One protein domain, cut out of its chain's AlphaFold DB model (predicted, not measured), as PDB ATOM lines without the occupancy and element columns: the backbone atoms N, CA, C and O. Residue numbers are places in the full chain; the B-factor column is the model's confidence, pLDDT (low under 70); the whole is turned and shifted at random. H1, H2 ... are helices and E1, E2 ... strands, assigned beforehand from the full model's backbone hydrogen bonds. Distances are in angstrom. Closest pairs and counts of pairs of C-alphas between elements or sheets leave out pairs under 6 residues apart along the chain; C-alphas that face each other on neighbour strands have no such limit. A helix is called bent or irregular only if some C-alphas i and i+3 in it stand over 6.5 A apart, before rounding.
ATOM      1  N   LEU A  55     244.499 226.691 174.723       67.44
ATOM      2  CA  LEU A  55     245.685 226.133 174.058       67.44
ATOM      3  C   LEU A  55     245.325 225.399 172.760       67.44
ATOM      4  O   LEU A  55     246.064 225.493 171.785       67.44
ATOM      5  N   ARG A  56     244.196 224.680 172.739       71.31
ATOM      6  CA  ARG A  56     243.715 223.966 171.552       71.31
ATOM      7  C   ARG A  56     243.224 224.931 170.474       71.31
ATOM      8  O   ARG A  56     243.627 224.764 169.334       71.31
ATOM      9  N   SER A  57     242.475 225.978 170.821       76.38
ATOM     10  CA  SER A  57     242.059 226.999 169.847       76.38
ATOM     11  C   SER A  57     243.242 227.755 169.239       76.38
ATOM     12  O   SER A  57     243.238 228.060 168.053       76.38
ATOM     13  N   GLN A  58     244.290 228.038 170.020       78.56
ATOM     14  CA  GLN A  58     245.506 228.643 169.471       78.56
ATOM     15  C   GLN A  58     246.243 227.683 168.526       78.56
ATOM     16  O   GLN A  58     246.685 228.092 167.454       78.56
ATOM     17  N   LEU A  59     246.329 226.405 168.903       82.38
ATOM     18  CA  LEU A  59     246.923 225.356 168.078       82.38
ATOM     19  C   LEU A  59     246.146 225.140 166.770       82.38
ATOM     20  O   LEU A  59     246.759 224.944 165.729       82.38
ATOM     21  N   GLU A  60     244.815 225.207 166.799       86.69
ATOM     22  CA  GLU A  60     243.964 225.097 165.608       86.69
ATOM     23  C   GLU A  60     244.289 226.170 164.570       86.69
ATOM     24  O   GLU A  60     244.390 225.852 163.387       86.69
ATOM     25  N   ILE A  61     244.504 227.417 164.998       86.38
ATOM     26  CA  ILE A  61     244.885 228.505 164.089       86.38
ATOM     27  C   ILE A  61     246.286 228.279 163.520       86.38
ATOM     28  O   ILE A  61     246.474 228.413 162.316       86.38
ATOM     29  N   GLU A  62     247.243 227.880 164.357       88.19
ATOM     30  CA  GLU A  62     248.619 227.629 163.922       88.19
ATOM     31  C   GLU A  62     248.713 226.455 162.935       88.19
ATOM     32  O   GLU A  62     249.370 226.554 161.899       88.19
ATOM     33  N   VAL A  63     248.011 225.354 163.216       91.69
ATOM     34  CA  VAL A  63     247.930 224.218 162.293       91.69
ATOM     35  C   VAL A  63     247.186 224.629 161.028       91.69
ATOM     36  O   VAL A  63     247.626 224.268 159.942       91.69
ATOM     37  N   LEU A  64     246.102 225.406 161.132       92.62
ATOM     38  CA  LEU A  64     245.391 225.911 159.961       92.62
ATOM     39  C   LEU A  64     246.330 226.701 159.044       92.62
ATOM     40  O   LEU A  64     246.401 226.389 157.858       92.62
ATOM     41  N   ASP A  65     247.058 227.679 159.593       92.06
ATOM     42  CA  ASP A  65     248.078 228.458 158.883       92.06
ATOM     43  C   ASP A  65     249.071 227.542 158.163       92.06
ATOM     44  O   ASP A  65     249.259 227.654 156.950       92.06
ATOM     45  N   ALA A  66     249.630 226.578 158.898       93.62
ATOM     46  CA  ALA A  66     250.628 225.656 158.381       93.62
ATOM     47  C   ALA A  66     250.101 224.781 157.231       93.62
ATOM     48  O   ALA A  66     250.851 224.477 156.305       93.62
ATOM     49  N   VAL A  67     248.836 224.352 157.249       94.88
ATOM     50  CA  VAL A  67     248.310 223.423 156.230       94.88
ATOM     51  C   VAL A  67     247.715 224.122 155.007       94.88
ATOM     52  O   VAL A  67     247.499 223.468 153.979       94.88
ATOM     53  N   MET A  68     247.462 225.436 155.067       95.75
ATOM     54  CA  MET A  68     246.856 226.180 153.954       95.75
ATOM     55  C   MET A  68     247.589 226.008 152.614       95.75
ATOM     56  O   MET A  68     246.903 225.777 151.608       95.75
ATOM     57  N   PRO A  69     248.936 226.048 152.544       97.44
ATOM     58  CA  PRO A  69     249.643 225.857 151.282       97.44
ATOM     59  C   PRO A  69     249.374 224.487 150.645       97.44
ATOM     60  O   PRO A  69     249.193 224.381 149.430       97.44
ATOM     61  N   VAL A  70     249.265 223.440 151.471       97.06
ATOM     62  CA  VAL A  70     248.950 222.071 151.038       97.06
ATOM     63  C   VAL A  70     247.532 222.001 150.466       97.06
ATOM     64  O   VAL A  70     247.315 221.434 149.390       97.06
ATOM     65  N   VAL A  71     246.562 222.613 151.157       95.50
ATOM     66  CA  VAL A  71     245.151 222.664 150.733       95.50
ATOM     67  C   VAL A  71     245.007 223.382 149.390       95.50
ATOM     68  O   VAL A  71     244.342 222.869 148.479       95.50
ATOM     69  N   LEU A  72     245.648 224.544 149.239       97.44
ATOM     70  CA  LEU A  72     245.608 225.338 148.010       97.44
ATOM     71  C   LEU A  72     246.291 224.612 146.849       97.44
ATOM     72  O   LEU A  72     245.700 224.513 145.771       97.44
ATOM     73  N   ALA A  73     247.454 223.997 147.074       97.94
ATOM     74  CA  ALA A  73     248.132 223.177 146.071       97.94
ATOM     75  C   ALA A  73     247.250 222.019 145.577       97.94
ATOM     76  O   ALA A  73     247.095 221.796 144.372       97.94
ATOM     77  N   GLN A  74     246.600 221.301 146.495       96.75
ATOM     78  CA  GLN A  74     245.691 220.219 146.123       96.75
ATOM     79  C   GLN A  74     244.485 220.744 145.326       96.75
ATOM     80  O   GLN A  74     244.034 220.100 144.374       96.75
ATOM     81  N   ARG A  75     243.955 221.923 145.682       95.88
ATOM     82  CA  ARG A  75     242.837 222.560 144.970       95.88
ATOM     83  C   ARG A  75     243.226 223.018 143.566       95.88
ATOM     84  O   ARG A  75     242.466 222.745 142.638       95.88
ATOM     85  N   ILE A  76     244.402 223.618 143.393       96.69
ATOM     86  CA  ILE A  76     244.959 223.981 142.080       96.69
ATOM     87  C   ILE A  76     245.104 222.729 141.211       96.69
ATOM     88  O   ILE A  76     244.580 222.684 140.098       96.69
ATOM     89  N   SER A  77     245.731 221.667 141.732       96.94
ATOM     90  CA  SER A  77     245.921 220.421 140.975       96.94
ATOM     91  C   SER A  77     244.595 219.784 140.546       96.94
ATOM     92  O   SER A  77     244.480 219.347 139.402       96.94
ATOM     93  N   ARG A  78     243.568 219.787 141.408       96.00
ATOM     94  CA  ARG A  78     242.233 219.274 141.057       96.00
ATOM     95  C   ARG A  78     241.543 220.091 139.964       96.00
ATOM     96  O   ARG A  78     240.974 219.494 139.057       96.00
ATOM     97  N   ASN A  79     241.600 221.422 140.035       96.12
ATOM     98  CA  ASN A  79     240.938 222.289 139.052       96.12
ATOM     99  C   ASN A  79     241.653 222.307 137.694       96.12
ATOM    100  O   ASN A  79     241.005 222.483 136.668       96.12
ATOM    101  N   CYS A  80     242.966 222.078 137.671       94.56
ATOM    102  CA  CYS A  80     243.769 222.109 136.446       94.56
ATOM    103  C   CYS A  80     244.043 220.739 135.819       94.56
ATOM    104  O   CYS A  80     244.646 220.641 134.745       94.56
ATOM    105  N   GLY A  81     243.635 219.661 136.490       89.69
ATOM    106  CA  GLY A  81     243.791 218.298 136.004       89.69
ATOM    107  C   GLY A  81     245.243 217.959 135.668       89.69
ATOM    108  O   GLY A  81     246.122 217.963 136.526       89.69
ATOM    109  N   ARG A  82     245.513 217.632 134.399       91.00
ATOM    110  CA  ARG A  82     246.809 217.073 133.973       91.00
ATOM    111  C   ARG A  82     247.962 218.080 133.957       91.00
ATOM    112  O   ARG A  82     249.102 217.628 133.915       91.00
ATOM    113  N   GLN A  83     247.686 219.384 134.021       94.19
ATOM    114  CA  GLN A  83     248.717 220.432 134.003       94.19
ATOM    115  C   GLN A  83     249.548 220.478 135.287       94.19
ATOM    116  O   GLN A  83     250.696 220.916 135.266       94.19
ATOM    117  N   PHE A  84     248.996 220.002 136.405       96.25
ATOM    118  CA  PHE A  84     249.685 220.007 137.689       96.25
ATOM    119  C   PHE A  84     249.593 218.659 138.382       96.25
ATOM    120  O   PHE A  84     248.566 217.986 138.383       96.25
ATOM    121  N   THR A  85     250.689 218.279 139.028       97.38
ATOM    122  CA  THR A  85     250.725 217.162 139.970       97.38
ATOM    123  C   THR A  85     250.774 217.720 141.379       97.38
ATOM    124  O   THR A  85     251.716 218.441 141.700       97.38
ATOM    125  N   PHE A  86     249.814 217.344 142.218       98.19
ATOM    126  CA  PHE A  86     249.961 217.483 143.661       98.19
ATOM    127  C   PHE A  86     250.996 216.473 144.173       98.19
ATOM    128  O   PHE A  86     250.883 215.271 143.917       98.19
ATOM    129  N   LEU A  87     252.022 216.961 144.864       97.81
ATOM    130  CA  LEU A  87     253.109 216.147 145.405       97.81
ATOM    131  C   LEU A  87     252.708 215.589 146.777       97.81
ATOM    132  O   LEU A  87     253.172 216.076 147.806       97.81
ATOM    133  N   SER A  88     251.839 214.572 146.792       97.00
ATOM    134  CA  SER A  88     251.306 213.992 148.036       97.00
ATOM    135  C   SER A  88     252.404 213.516 148.987       97.00
ATOM    136  O   SER A  88     252.330 213.792 150.170       97.00
ATOM    137  N   ASN A  89     253.488 212.937 148.467       97.19
ATOM    138  CA  ASN A  89     254.629 212.509 149.278       97.19
ATOM    139  C   ASN A  89     255.299 213.668 150.043       97.19
ATOM    140  O   ASN A  89     255.793 213.474 151.151       97.19
ATOM    141  N   LYS A  90     255.320 214.877 149.461       97.69
ATOM    142  CA  LYS A  90     255.825 216.068 150.154       97.69
ATOM    143  C   LYS A  90     254.841 216.564 151.203       97.69
ATOM    144  O   LYS A  90     255.279 216.989 152.261       97.69
ATOM    145  N   ALA A  91     253.541 216.496 150.919       96.62
ATOM    146  CA  ALA A  91     252.517 216.818 151.905       96.62
ATOM    147  C   ALA A  91     252.579 215.857 153.103       96.62
ATOM    148  O   ALA A  91     252.578 216.318 154.234       96.62
ATOM    149  N   ASP A  92     252.722 214.550 152.866       95.88
ATOM    150  CA  ASP A  92     252.839 213.539 153.925       95.88
ATOM    151  C   ASP A  92     254.078 213.780 154.800       95.88
ATOM    152  O   ASP A  92     253.987 213.745 156.023       95.88
ATOM    153  N   THR A  93     255.222 214.093 154.175       97.12
ATOM    154  CA  THR A  93     256.451 214.463 154.903       97.12
ATOM    155  C   THR A  93     256.231 215.730 155.730       97.12
ATOM    156  O   THR A  93     256.563 215.760 156.906       97.12
ATOM    157  N   TYR A  94     255.588 216.745 155.149       96.31
ATOM    158  CA  TYR A  94     255.285 217.996 155.839       96.31
ATOM    159  C   TYR A  94     254.358 217.804 157.048       96.31
ATOM    160  O   TYR A  94     254.587 218.400 158.095       96.31
ATOM    161  N   TYR A  95     253.334 216.951 156.940       94.12
ATOM    162  CA  TYR A  95     252.474 216.616 158.078       94.12
ATOM    163  C   TYR A  95     253.234 215.872 159.178       94.12
ATOM    164  O   TYR A  95     252.994 216.153 160.349       94.12
ATOM    165  N   ALA A  96     254.150 214.966 158.821       94.88
ATOM    166  CA  ALA A  96     254.995 214.275 159.794       94.88
ATOM    167  C   ALA A  96     255.940 215.249 160.520       94.88
ATOM    168  O   ALA A  96     256.037 215.205 161.745       94.88
ATOM    169  N   ASP A  97     256.562 216.177 159.786       95.44
ATOM    170  CA  ASP A  97     257.418 217.219 160.364       95.44
ATOM    171  C   ASP A  97     256.613 218.164 161.273       95.44
ATOM    172  O   ASP A  97     257.096 218.607 162.317       95.44
ATOM    173  N   LEU A  98     255.373 218.490 160.894       93.88
ATOM    174  CA  LEU A  98     254.479 219.310 161.711       93.88
ATOM    175  C   LEU A  98     254.058 218.569 162.989       93.88
ATOM    176  O   LEU A  98     254.066 219.159 164.067       93.88
ATOM    177  N   GLU A  99     253.739 217.277 162.896       93.38
ATOM    178  CA  GLU A  99     253.445 216.435 164.058       93.38
ATOM    179  C   GLU A  99     254.638 216.372 165.023       93.38
ATOM    180  O   GLU A  99     254.460 216.532 166.234       93.38
ATOM    181  N   GLU A 100     255.858 216.195 164.503       94.56
ATOM    182  CA  GLU A 100     257.080 216.180 165.310       94.56
ATOM    183  C   GLU A 100     257.291 217.508 166.049       94.56
ATOM    184  O   GLU A 100     257.490 217.500 167.266       94.56
ATOM    185  N   GLN A 101     257.136 218.643 165.363       91.56
ATOM    186  CA  GLN A 101     257.224 219.971 165.983       91.56
ATOM    187  C   GLN A 101     256.189 220.170 167.100       91.56
ATOM    188  O   GLN A 101     256.480 220.781 168.132       91.56
ATOM    189  N   MET A 102     254.975 219.644 166.926       89.06
ATOM    190  CA  MET A 102     253.942 219.716 167.961       89.06
ATOM    191  C   MET A 102     254.264 218.810 169.147       89.06
ATOM    192  O   MET A 102     254.080 219.201 170.305       89.06
ATOM    193  N   ARG A 103     254.806 217.623 168.888       91.31
ATOM    194  CA  ARG A 103     255.267 216.715 169.939       91.31
ATOM    195  C   ARG A 103     256.387 217.333 170.772       91.31
ATOM    196  O   ARG A 103     256.342 217.238 171.999       91.31
ATOM    197  N   ASP A 104     257.324 218.036 170.144       92.50
ATOM    198  CA  ASP A 104     258.409 218.745 170.837       92.50
ATOM    199  C   ASP A 104     257.890 219.866 171.757       92.50
ATOM    200  O   ASP A 104     258.522 220.213 172.756       92.50
ATOM    201  N   ARG A 105     256.686 220.382 171.480       87.69
ATOM    202  CA  ARG A 105     255.964 221.354 172.320       87.69
ATOM    203  C   ARG A 105     255.069 220.713 173.386       87.69
ATOM    204  O   ARG A 105     254.393 221.427 174.125       87.69
ATOM    205  N   GLY A 106     255.080 219.386 173.497       87.94
ATOM    206  CA  GLY A 106     254.351 218.629 174.514       87.94
ATOM    207  C   GLY A 106     252.929 218.220 174.123       87.94
ATOM    208  O   GLY A 106     252.181 217.759 174.987       87.94
ATOM    209  N   TYR A 107     252.542 218.366 172.853       86.75
ATOM    210  CA  TYR A 107     251.274 217.836 172.350       86.75
ATOM    211  C   TYR A 107     251.397 216.344 172.022       86.75
ATOM    212  O   TYR A 107     252.462 215.851 171.655       86.75
ATOM    213  N   SER A 108     250.302 215.599 172.160       87.94
ATOM    214  CA  SER A 108     250.273 214.203 171.717       87.94
ATOM    215  C   SER A 108     249.948 214.108 170.224       87.94
ATOM    216  O   SER A 108     249.252 214.968 169.681       87.94
ATOM    217  N   SER A 109     250.360 213.018 169.571       88.38
ATOM    218  CA  SER A 109     249.934 212.696 168.199       88.38
ATOM    219  C   SER A 109     248.409 212.701 168.046       88.38
ATOM    220  O   SER A 109     247.885 213.170 167.044       88.38
ATOM    221  N   GLN A 110     247.681 212.246 169.073       88.38
ATOM    222  CA  GLN A 110     246.215 212.253 169.070       88.38
ATOM    223  C   GLN A 110     245.639 213.674 169.112       88.38
ATOM    224  O   GLN A 110     244.623 213.931 168.470       88.38
ATOM    225  N   ASP A 111     246.269 214.599 169.843       85.19
ATOM    226  CA  ASP A 111     245.860 216.006 169.842       85.19
ATOM    227  C   ASP A 111     246.092 216.638 168.468       85.19
ATOM    228  O   ASP A 111     245.203 217.316 167.959       85.19
ATOM    229  N   PHE A 112     247.249 216.380 167.849       87.12
ATOM    230  CA  PHE A 112     247.553 216.875 166.506       87.12
ATOM    231  C   PHE A 112     246.566 216.336 165.467       87.12
ATOM    232  O   PHE A 112     245.949 217.105 164.731       87.12
ATOM    233  N   GLU A 113     246.353 215.022 165.452       88.19
ATOM    234  CA  GLU A 113     245.414 214.365 164.548       88.19
ATOM    235  C   GLU A 113     243.988 214.904 164.733       88.19
ATOM    236  O   GLU A 113     243.281 215.168 163.757       88.19
ATOM    237  N   HIS A 114     243.567 215.116 165.984       87.94
ATOM    238  CA  HIS A 114     242.276 215.722 166.282       87.94
ATOM    239  C   HIS A 114     242.177 217.141 165.720       87.94
ATOM    240  O   HIS A 114     241.174 217.457 165.082       87.94
ATOM    241  N   VAL A 115     243.203 217.973 165.906       87.69
ATOM    242  CA  VAL A 115     243.223 219.343 165.381       87.69
ATOM    243  C   VAL A 115     243.173 219.348 163.856       87.69
ATOM    244  O   VAL A 115     242.316 220.016 163.294       87.69
ATOM    245  N   VAL A 116     244.004 218.554 163.173       88.25
ATOM    246  CA  VAL A 116     244.022 218.486 161.699       88.25
ATOM    247  C   VAL A 116     242.669 218.027 161.137       88.25
ATOM    248  O   VAL A 116     242.211 218.551 160.122       88.25
ATOM    249  N   ARG A 117     242.000 217.065 161.789       87.88
ATOM    250  CA  ARG A 117     240.674 216.574 161.364       87.88
ATOM    251  C   ARG A 117     239.538 217.559 161.646       87.88
ATOM    252  O   ARG A 117     238.514 217.480 160.974       87.88
ATOM    253  N   ASN A 118     239.700 218.433 162.636       87.56
ATOM    254  CA  ASN A 118     238.668 219.361 163.103       87.56
ATOM    255  C   ASN A 118     239.104 220.820 162.941       87.56
ATOM    256  O   ASN A 118     238.704 221.674 163.731       87.56
ATOM    257  N   LEU A 119     239.923 221.106 161.924       88.06
ATOM    258  CA  LEU A 119     240.298 222.477 161.613       88.06
ATOM    259  C   LEU A 119     239.043 223.325 161.392       88.06
ATOM    260  O   LEU A 119     238.072 222.846 160.795       88.06
ATOM    261  N   PRO A 120     239.058 224.584 161.850       87.88
ATOM    262  CA  PRO A 120     237.872 225.414 161.825       87.88
ATOM    263  C   PRO A 120     237.517 225.753 160.368       87.88
ATOM    264  O   PRO A 120     238.245 226.441 159.648       87.88
ATOM    265  N   GLU A 121     236.410 225.166 159.898       87.88
ATOM    266  CA  GLU A 121     236.048 225.138 158.477       87.88
ATOM    267  C   GLU A 121     235.787 226.542 157.922       87.88
ATOM    268  O   GLU A 121     236.205 226.848 156.806       87.88
ATOM    269  N   ALA A 122     235.128 227.408 158.697       89.81
ATOM    270  CA  ALA A 122     234.801 228.764 158.269       89.81
ATOM    271  C   ALA A 122     236.071 229.593 158.009       89.81
ATOM    272  O   ALA A 122     236.172 230.281 156.994       89.81
ATOM    273  N   GLU A 123     237.067 229.477 158.879       90.88
ATOM    274  CA  GLU A 123     238.364 230.136 158.785       90.88
ATOM    275  C   GLU A 123     239.182 229.568 157.623       90.88
ATOM    276  O   GLU A 123     239.776 230.328 156.855       90.88
ATOM    277  N   ALA A 124     239.171 228.245 157.433       89.62
ATOM    278  CA  ALA A 124     239.803 227.612 156.279       89.62
ATOM    279  C   ALA A 124     239.185 228.103 154.960       89.62
ATOM    280  O   ALA A 124     239.902 228.491 154.034       89.62
ATOM    281  N   GLN A 125     237.850 228.152 154.879       92.12
ATOM    282  CA  GLN A 125     237.134 228.682 153.720       92.12
ATOM    283  C   GLN A 125     237.442 230.167 153.496       92.12
ATOM    284  O   GLN A 125     237.718 230.559 152.361       92.12
ATOM    285  N   ALA A 126     237.458 230.981 154.553       94.38
ATOM    286  CA  ALA A 126     237.792 232.400 154.469       94.38
ATOM    287  C   ALA A 126     239.204 232.621 153.905       94.38
ATOM    288  O   ALA A 126     239.387 233.466 153.030       94.38
ATOM    289  N   ARG A 127     240.189 231.818 154.325       93.75
ATOM    290  CA  ARG A 127     241.564 231.875 153.801       93.75
ATOM    291  C   ARG A 127     241.645 231.475 152.331       93.75
ATOM    292  O   ARG A 127     242.333 232.139 151.558       93.75
ATOM    293  N   VAL A 128     240.908 230.440 151.915       94.19
ATOM    294  CA  VAL A 128     240.797 230.091 150.487       94.19
ATOM    295  C   VAL A 128     240.180 231.244 149.699       94.19
ATOM    296  O   VAL A 128     240.677 231.568 148.625       94.19
ATOM    297  N   ILE A 129     239.115 231.868 150.209       95.00
ATOM    298  CA  ILE A 129     238.455 233.002 149.550       95.00
ATOM    299  C   ILE A 129     239.407 234.197 149.434       95.00
ATOM    300  O   ILE A 129     239.478 234.779 148.354       95.00
ATOM    301  N   SER A 130     240.165 234.520 150.488       96.19
ATOM    302  CA  SER A 130     241.169 235.597 150.461       96.19
ATOM    303  C   SER A 130     242.197 235.354 149.363       96.19
ATOM    304  O   SER A 130     242.353 236.182 148.469       96.19
ATOM    305  N   TRP A 131     242.804 234.163 149.345       96.81
ATOM    306  CA  TRP A 131     243.791 233.798 148.327       96.81
ATOM    307  C   TRP A 131     243.207 233.868 146.909       96.81
ATOM    308  O   TRP A 131     243.830 234.394 145.989       96.81
ATOM    309  N   VAL A 132     241.978 233.379 146.724       95.81
ATOM    310  CA  VAL A 132     241.267 233.432 145.439       95.81
ATOM    311  C   VAL A 132     241.065 234.880 144.982       95.81
ATOM    312  O   VAL A 132     241.303 235.184 143.816       95.81
ATOM    313  N   GLN A 133     240.642 235.773 145.879       96.00
ATOM    314  CA  GLN A 133     240.435 237.189 145.566       96.00
ATOM    315  C   GLN A 133     241.755 237.884 145.218       96.00
ATOM    316  O   GLN A 133     241.832 238.567 144.198       96.00
ATOM    317  N   GLU A 134     242.801 237.657 146.011       96.38
ATOM    318  CA  GLU A 134     244.143 238.212 145.791       96.38
ATOM    319  C   GLU A 134     244.730 237.776 144.442       96.38
ATOM    320  O   GLU A 134     245.325 238.580 143.725       96.38
ATOM    321  N   ARG A 135     244.507 236.516 144.052       96.38
ATOM    322  CA  ARG A 135     244.981 235.952 142.781       96.38
ATOM    323  C   ARG A 135     244.022 236.163 141.609       96.38
ATOM    324  O   ARG A 135     244.302 235.679 140.514       96.38
ATOM    325  N   SER A 136     242.909 236.876 141.809       96.06
ATOM    326  CA  SER A 136     241.856 237.068 140.797       96.06
ATOM    327  C   SER A 136     241.327 235.751 140.201       96.06
ATOM    328  O   SER A 136     240.971 235.671 139.025       96.06
ATOM    329  N   VAL A 137     241.281 234.701 141.021       97.06
ATOM    330  CA  VAL A 137     240.717 233.398 140.666       97.06
ATOM    331  C   VAL A 137     239.197 233.463 140.799       97.06
ATOM    332  O   VAL A 137     238.651 234.044 141.734       97.06
ATOM    333  N   VAL A 138     238.484 232.825 139.880       94.38
ATOM    334  CA  VAL A 138     237.041 232.610 139.984       94.38
ATOM    335  C   VAL A 138     236.831 231.162 140.409       94.38
ATOM    336  O   VAL A 138     237.173 230.235 139.680       94.38
ATOM    337  N   ILE A 139     236.260 230.946 141.601       90.56
ATOM    338  CA  ILE A 139     236.164 229.608 142.224       90.56
ATOM    339  C   ILE A 139     235.531 228.575 141.287       90.56
ATOM    340  O   ILE A 139     235.972 227.429 141.262       90.56
ATOM    341  N   THR A 140     234.518 228.984 140.524       90.44
ATOM    342  CA  THR A 140     233.753 228.126 139.613       90.44
ATOM    343  C   THR A 140     234.365 227.991 138.218       90.44
ATOM    344  O   THR A 140     233.839 227.225 137.417       90.44
ATOM    345  N   ASP A 141     235.439 228.721 137.907       92.38
ATOM    346  CA  ASP A 141     236.080 228.705 136.593       92.38
ATOM    347  C   ASP A 141     237.502 228.143 136.678       92.38
ATOM    348  O   ASP A 141     238.465 228.846 137.007       92.38
ATOM    349  N   SER A 142     237.636 226.867 136.310       86.69
ATOM    350  CA  SER A 142     238.912 226.146 136.221       86.69
ATOM    351  C   SER A 142     239.980 226.868 135.391       86.69
ATOM    352  O   SER A 142     241.165 226.720 135.689       86.69
ATOM    353  N   ALA A 143     239.599 227.670 134.388       91.06
ATOM    354  CA  ALA A 143     240.558 228.363 133.527       91.06
ATOM    355  C   ALA A 143     241.361 229.433 134.283       91.06
ATOM    356  O   ALA A 143     242.494 229.726 133.905       91.06
ATOM    357  N   THR A 144     240.813 229.973 135.374       96.38
ATOM    358  CA  THR A 144     241.492 230.976 136.212       96.38
ATOM    359  C   THR A 144     242.456 230.358 137.231       96.38
ATOM    360  O   THR A 144     243.428 230.995 137.629       96.38
ATOM    361  N   TRP A 145     242.251 229.092 137.611       96.44
ATOM    362  CA  TRP A 145     243.095 228.402 138.594       96.44
ATOM    363  C   TRP A 145     244.505 228.115 138.076       96.44
ATOM    364  O   TRP A 145     245.468 228.152 138.840       96.44
ATOM    365  N   CYS A 146     244.642 227.803 136.788       95.38
ATOM    366  CA  CYS A 146     245.907 227.308 136.249       95.38
ATOM    367  C   CYS A 146     246.959 228.398 136.059       95.38
ATOM    368  O   CYS A 146     248.093 228.172 136.485       95.38
ATOM    369  N   PRO A 147     246.619 229.590 135.534       96.25
ATOM    370  CA  PRO A 147     247.522 230.736 135.562       96.25
ATOM    371  C   PRO A 147     247.950 231.106 136.988       96.25
ATOM    372  O   PRO A 147     249.131 231.359 137.212       96.25
ATOM    373  N   ALA A 148     247.038 231.050 137.967       97.25
ATOM    374  CA  ALA A 148     247.384 231.285 139.370       97.25
ATOM    375  C   ALA A 148     248.382 230.238 139.892       97.25
ATOM    376  O   ALA A 148     249.402 230.595 140.467       97.25
ATOM    377  N   GLY A 149     248.161 228.949 139.611       96.56
ATOM    378  CA  GLY A 149     249.111 227.889 139.957       96.56
ATOM    379  C   GLY A 149     250.488 228.044 139.301       96.56
ATOM    380  O   GLY A 149     251.502 227.727 139.921       96.56
ATOM    381  N   GLN A 150     250.550 228.549 138.064       96.81
ATOM    382  CA  GLN A 150     251.822 228.866 137.406       96.81
ATOM    383  C   GLN A 150     252.530 230.037 138.092       96.81
ATOM    384  O   GLN A 150     253.742 229.968 138.282       96.81
ATOM    385  N   ALA A 151     251.782 231.070 138.487       97.06
ATOM    386  CA  ALA A 151     252.317 232.209 139.225       97.06
ATOM    387  C   ALA A 151     252.906 231.777 140.576       97.06
ATOM    388  O   ALA A 151     254.041 232.134 140.867       97.06
ATOM    389  N   GLU A 152     252.215 230.919 141.336       97.88
ATOM    390  CA  GLU A 152     252.743 230.367 142.596       97.88
ATOM    391  C   GLU A 152     254.099 229.665 142.389       97.88
ATOM    392  O   GLU A 152     255.042 229.896 143.143       97.88
ATOM    393  N   ILE A 153     254.229 228.848 141.332       97.00
ATOM    394  CA  ILE A 153     255.498 228.178 140.991       97.00
ATOM    395  C   ILE A 153     256.576 229.181 140.577       97.00
ATOM    396  O   ILE A 153     257.726 229.032 140.986       97.00
ATOM    397  N   ALA A 154     256.227 230.176 139.761       97.06
ATOM    398  CA  ALA A 154     257.171 231.190 139.300       97.06
ATOM    399  C   ALA A 154     257.687 232.067 140.453       97.06
ATOM    400  O   ALA A 154     258.856 232.447 140.460       97.06
ATOM    401  N   GLU A 155     256.829 232.354 141.431       97.31
ATOM    402  CA  GLU A 155     257.146 233.138 142.627       97.31
ATOM    403  C   GLU A 155     257.850 232.313 143.716       97.31
ATOM    404  O   GLU A 155     258.467 232.886 144.611       97.31
ATOM    405  N   GLY A 156     257.798 230.979 143.642       97.00
ATOM    406  CA  GLY A 156     258.441 230.092 144.613       97.00
ATOM    407  C   GLY A 156     257.771 230.116 145.987       97.00
ATOM    408  O   GLY A 156     258.456 230.047 147.006       97.00
ATOM    409  N   THR A 157     256.444 230.241 146.027       97.81
ATOM    410  CA  THR A 157     255.692 230.315 147.287       97.81
ATOM    411  C   THR A 157     255.635 228.970 148.013       97.81
ATOM    412  O   THR A 157     255.977 227.916 147.475       97.81
ATOM    413  N   GLU A 158     255.115 228.967 149.241       97.31
ATOM    414  CA  GLU A 158     254.888 227.725 149.984       97.31
ATOM    415  C   GLU A 158     253.934 226.764 149.260       97.31
ATOM    416  O   GLU A 158     254.089 225.547 149.360       97.31
ATOM    417  N   ILE A 159     252.988 227.282 148.468       98.00
ATOM    418  CA  ILE A 159     252.072 226.469 147.654       98.00
ATOM    419  C   ILE A 159     252.862 225.713 146.574       98.00
ATOM    420  O   ILE A 159     252.594 224.534 146.311       98.00
ATOM    421  N   ALA A 160     253.877 226.355 145.984       97.62
ATOM    422  CA  ALA A 160     254.730 225.752 144.962       97.62
ATOM    423  C   ALA A 160     255.495 224.525 145.470       97.62
ATOM    424  O   ALA A 160     255.753 223.605 144.692       97.62
ATOM    425  N   ASN A 161     255.792 224.447 146.773       98.00
ATOM    426  CA  ASN A 161     256.479 223.292 147.353       98.00
ATOM    427  C   ASN A 161     255.719 221.980 147.122       98.00
ATOM    428  O   ASN A 161     256.354 220.927 147.002       98.00
ATOM    429  N   PHE A 162     254.391 222.053 147.003       98.38
ATOM    430  CA  PHE A 162     253.486 220.913 146.854       98.38
ATOM    431  C   PHE A 162     252.934 220.749 145.431       98.38
ATOM    432  O   PHE A 162     252.126 219.849 145.180       98.38
ATOM    433  N   LEU A 163     253.379 221.580 144.484       97.25
ATOM    434  CA  LEU A 163     252.964 221.538 143.086       97.25
ATOM    435  C   LEU A 163     254.130 221.198 142.163       97.25
ATOM    436  O   LEU A 163     255.262 221.636 142.333       97.25
ATOM    437  N   ARG A 164     253.824 220.440 141.111       96.38
ATOM    438  CA  ARG A 164     254.725 220.262 139.972       96.38
ATOM    439  C   ARG A 164     253.970 220.466 138.672       96.38
ATOM    440  O   ARG A 164     253.046 219.701 138.381       96.38
ATOM    441  N   ALA A 165     254.396 221.451 137.887       94.81
ATOM    442  CA  ALA A 165     253.906 221.649 136.531       94.81
ATOM    443  C   ALA A 165     254.247 220.437 135.649       94.81
ATOM    444  O   ALA A 165     255.318 219.834 135.763       94.81
ATOM    445  N   ARG A 166     253.316 220.071 134.773       86.94
ATOM    446  CA  ARG A 166     253.501 219.094 133.703       86.94
ATOM    447  C   ARG A 166     253.358 219.846 132.385       86.94
ATOM    448  O   ARG A 166     252.292 220.400 132.125       86.94
TER     449      ARG A 166
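This is residues 55 to 166 of the 167 residues of an uncharacterized protein of Donghicola sp. JL3646 (UniProt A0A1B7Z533). A long helix, H1, runs through the middle of an elongated body, and the other four helices are set round it. H2 folds back beside H1, H4 crosses H1 on the side away from H2, H3 bridges the first part of H1 and the last part of H2, and H5 crosses the last part of H1, where a very small sheet of E1 and E2 also lies. The printed part has 112 residues with five named helices and two named strands, in the order H1, E1, H2, H3, H4, H5, E2; the sheet has the order E1 - E2 and is antiparallel. The class is mostly helix, and the whole is compact, with a radius of gyration of the C-alphas of 14.7 A and spans of 43 by 27 by 21 A.

H1, residues 55 to 83, begins at C-alpha 55 at (245.685, 226.133, 174.058) and is 40.6 A from first to last C-alpha. It has a kink of 52 degrees near residue 77 and is irregular, with C-alphas 79 and 82 standing 9.4 A apart. E1, residues 84 to 86, follows directly and is 6.5 A long. H2, residues 88 to 104, is 24.4 A long and ends at C-alpha 104 at (258.409, 218.745, 170.837). H3, residues 109 to 117, is 12.1 A long. H4, residues 121 to 134, is 19.9 A long, and H5, residues 142 to 155, is 20.6 A long. H5 is neither bent nor irregular, but only just: C-alphas 143 and 146 are 6.1 A apart. E2, residues 163 to 165, is 6.6 A long and ends at C-alpha 165 at (253.906, 221.649, 136.531).

H1 is the hub, touching H3, H4 and H5. With its residues 56 to 64 alone it touches H3, the same way at a steep tilt of 55 degrees; the closest C-alphas are those of Glu 60 and Val 115, 5.8 A apart. With residues 64 to 72 alone it touches H4, the same way at a steep tilt of 51 degrees, closest at the C-alphas of Leu 64 and Ala 124, 6.9 A. With residues 73 to 83 alone it touches H5, opposite ways at a steep tilt of 68 degrees, only just short of about perpendicular; the closest C-alphas are those of Asn 79 and Ser 142, 5.2 A apart. H1 and H2 are close but not clearly touching, opposite ways at a shallow tilt of 7 degrees, closest at the C-alphas of Val 70 and Ala 91, 6.4 A. H2 touches H3 with its residues 99 to 103 alone, opposite ways at a steep tilt of 51 degrees, closest at the C-alphas of Glu 99 and Phe 112, 6.4 A. H4 and H5 are near each other, while H2 is apart from both H4 and H5. E1 and E2 are antiparallel neighbours, with N 85 and O 164 at 2.8 A and N 164 and O 85 at 3.0 A, both within hydrogen-bond range. The closest C-alphas of H1 and E1 are those of Ser 77 and Phe 84, 5.0 A apart, and those of H5 and E2 are Ile 153 and Leu 163, 7.4 A apart. In H2, H3 and H4 every O i to N i+4 pair is within hydrogen-bond range; in H1 it is 21 of 25 and in H5 7 of 10.

The two C-alphas farthest apart are those of Gly 106 and Ala 143, 44.3 A. The printed part has no cut. No link is long: H4 to H5 and H5 to E2, with 7 residues each, are short, and the others are tight. The mean pLDDT of the printed part is 92.8, and residue 55 alone is under 70.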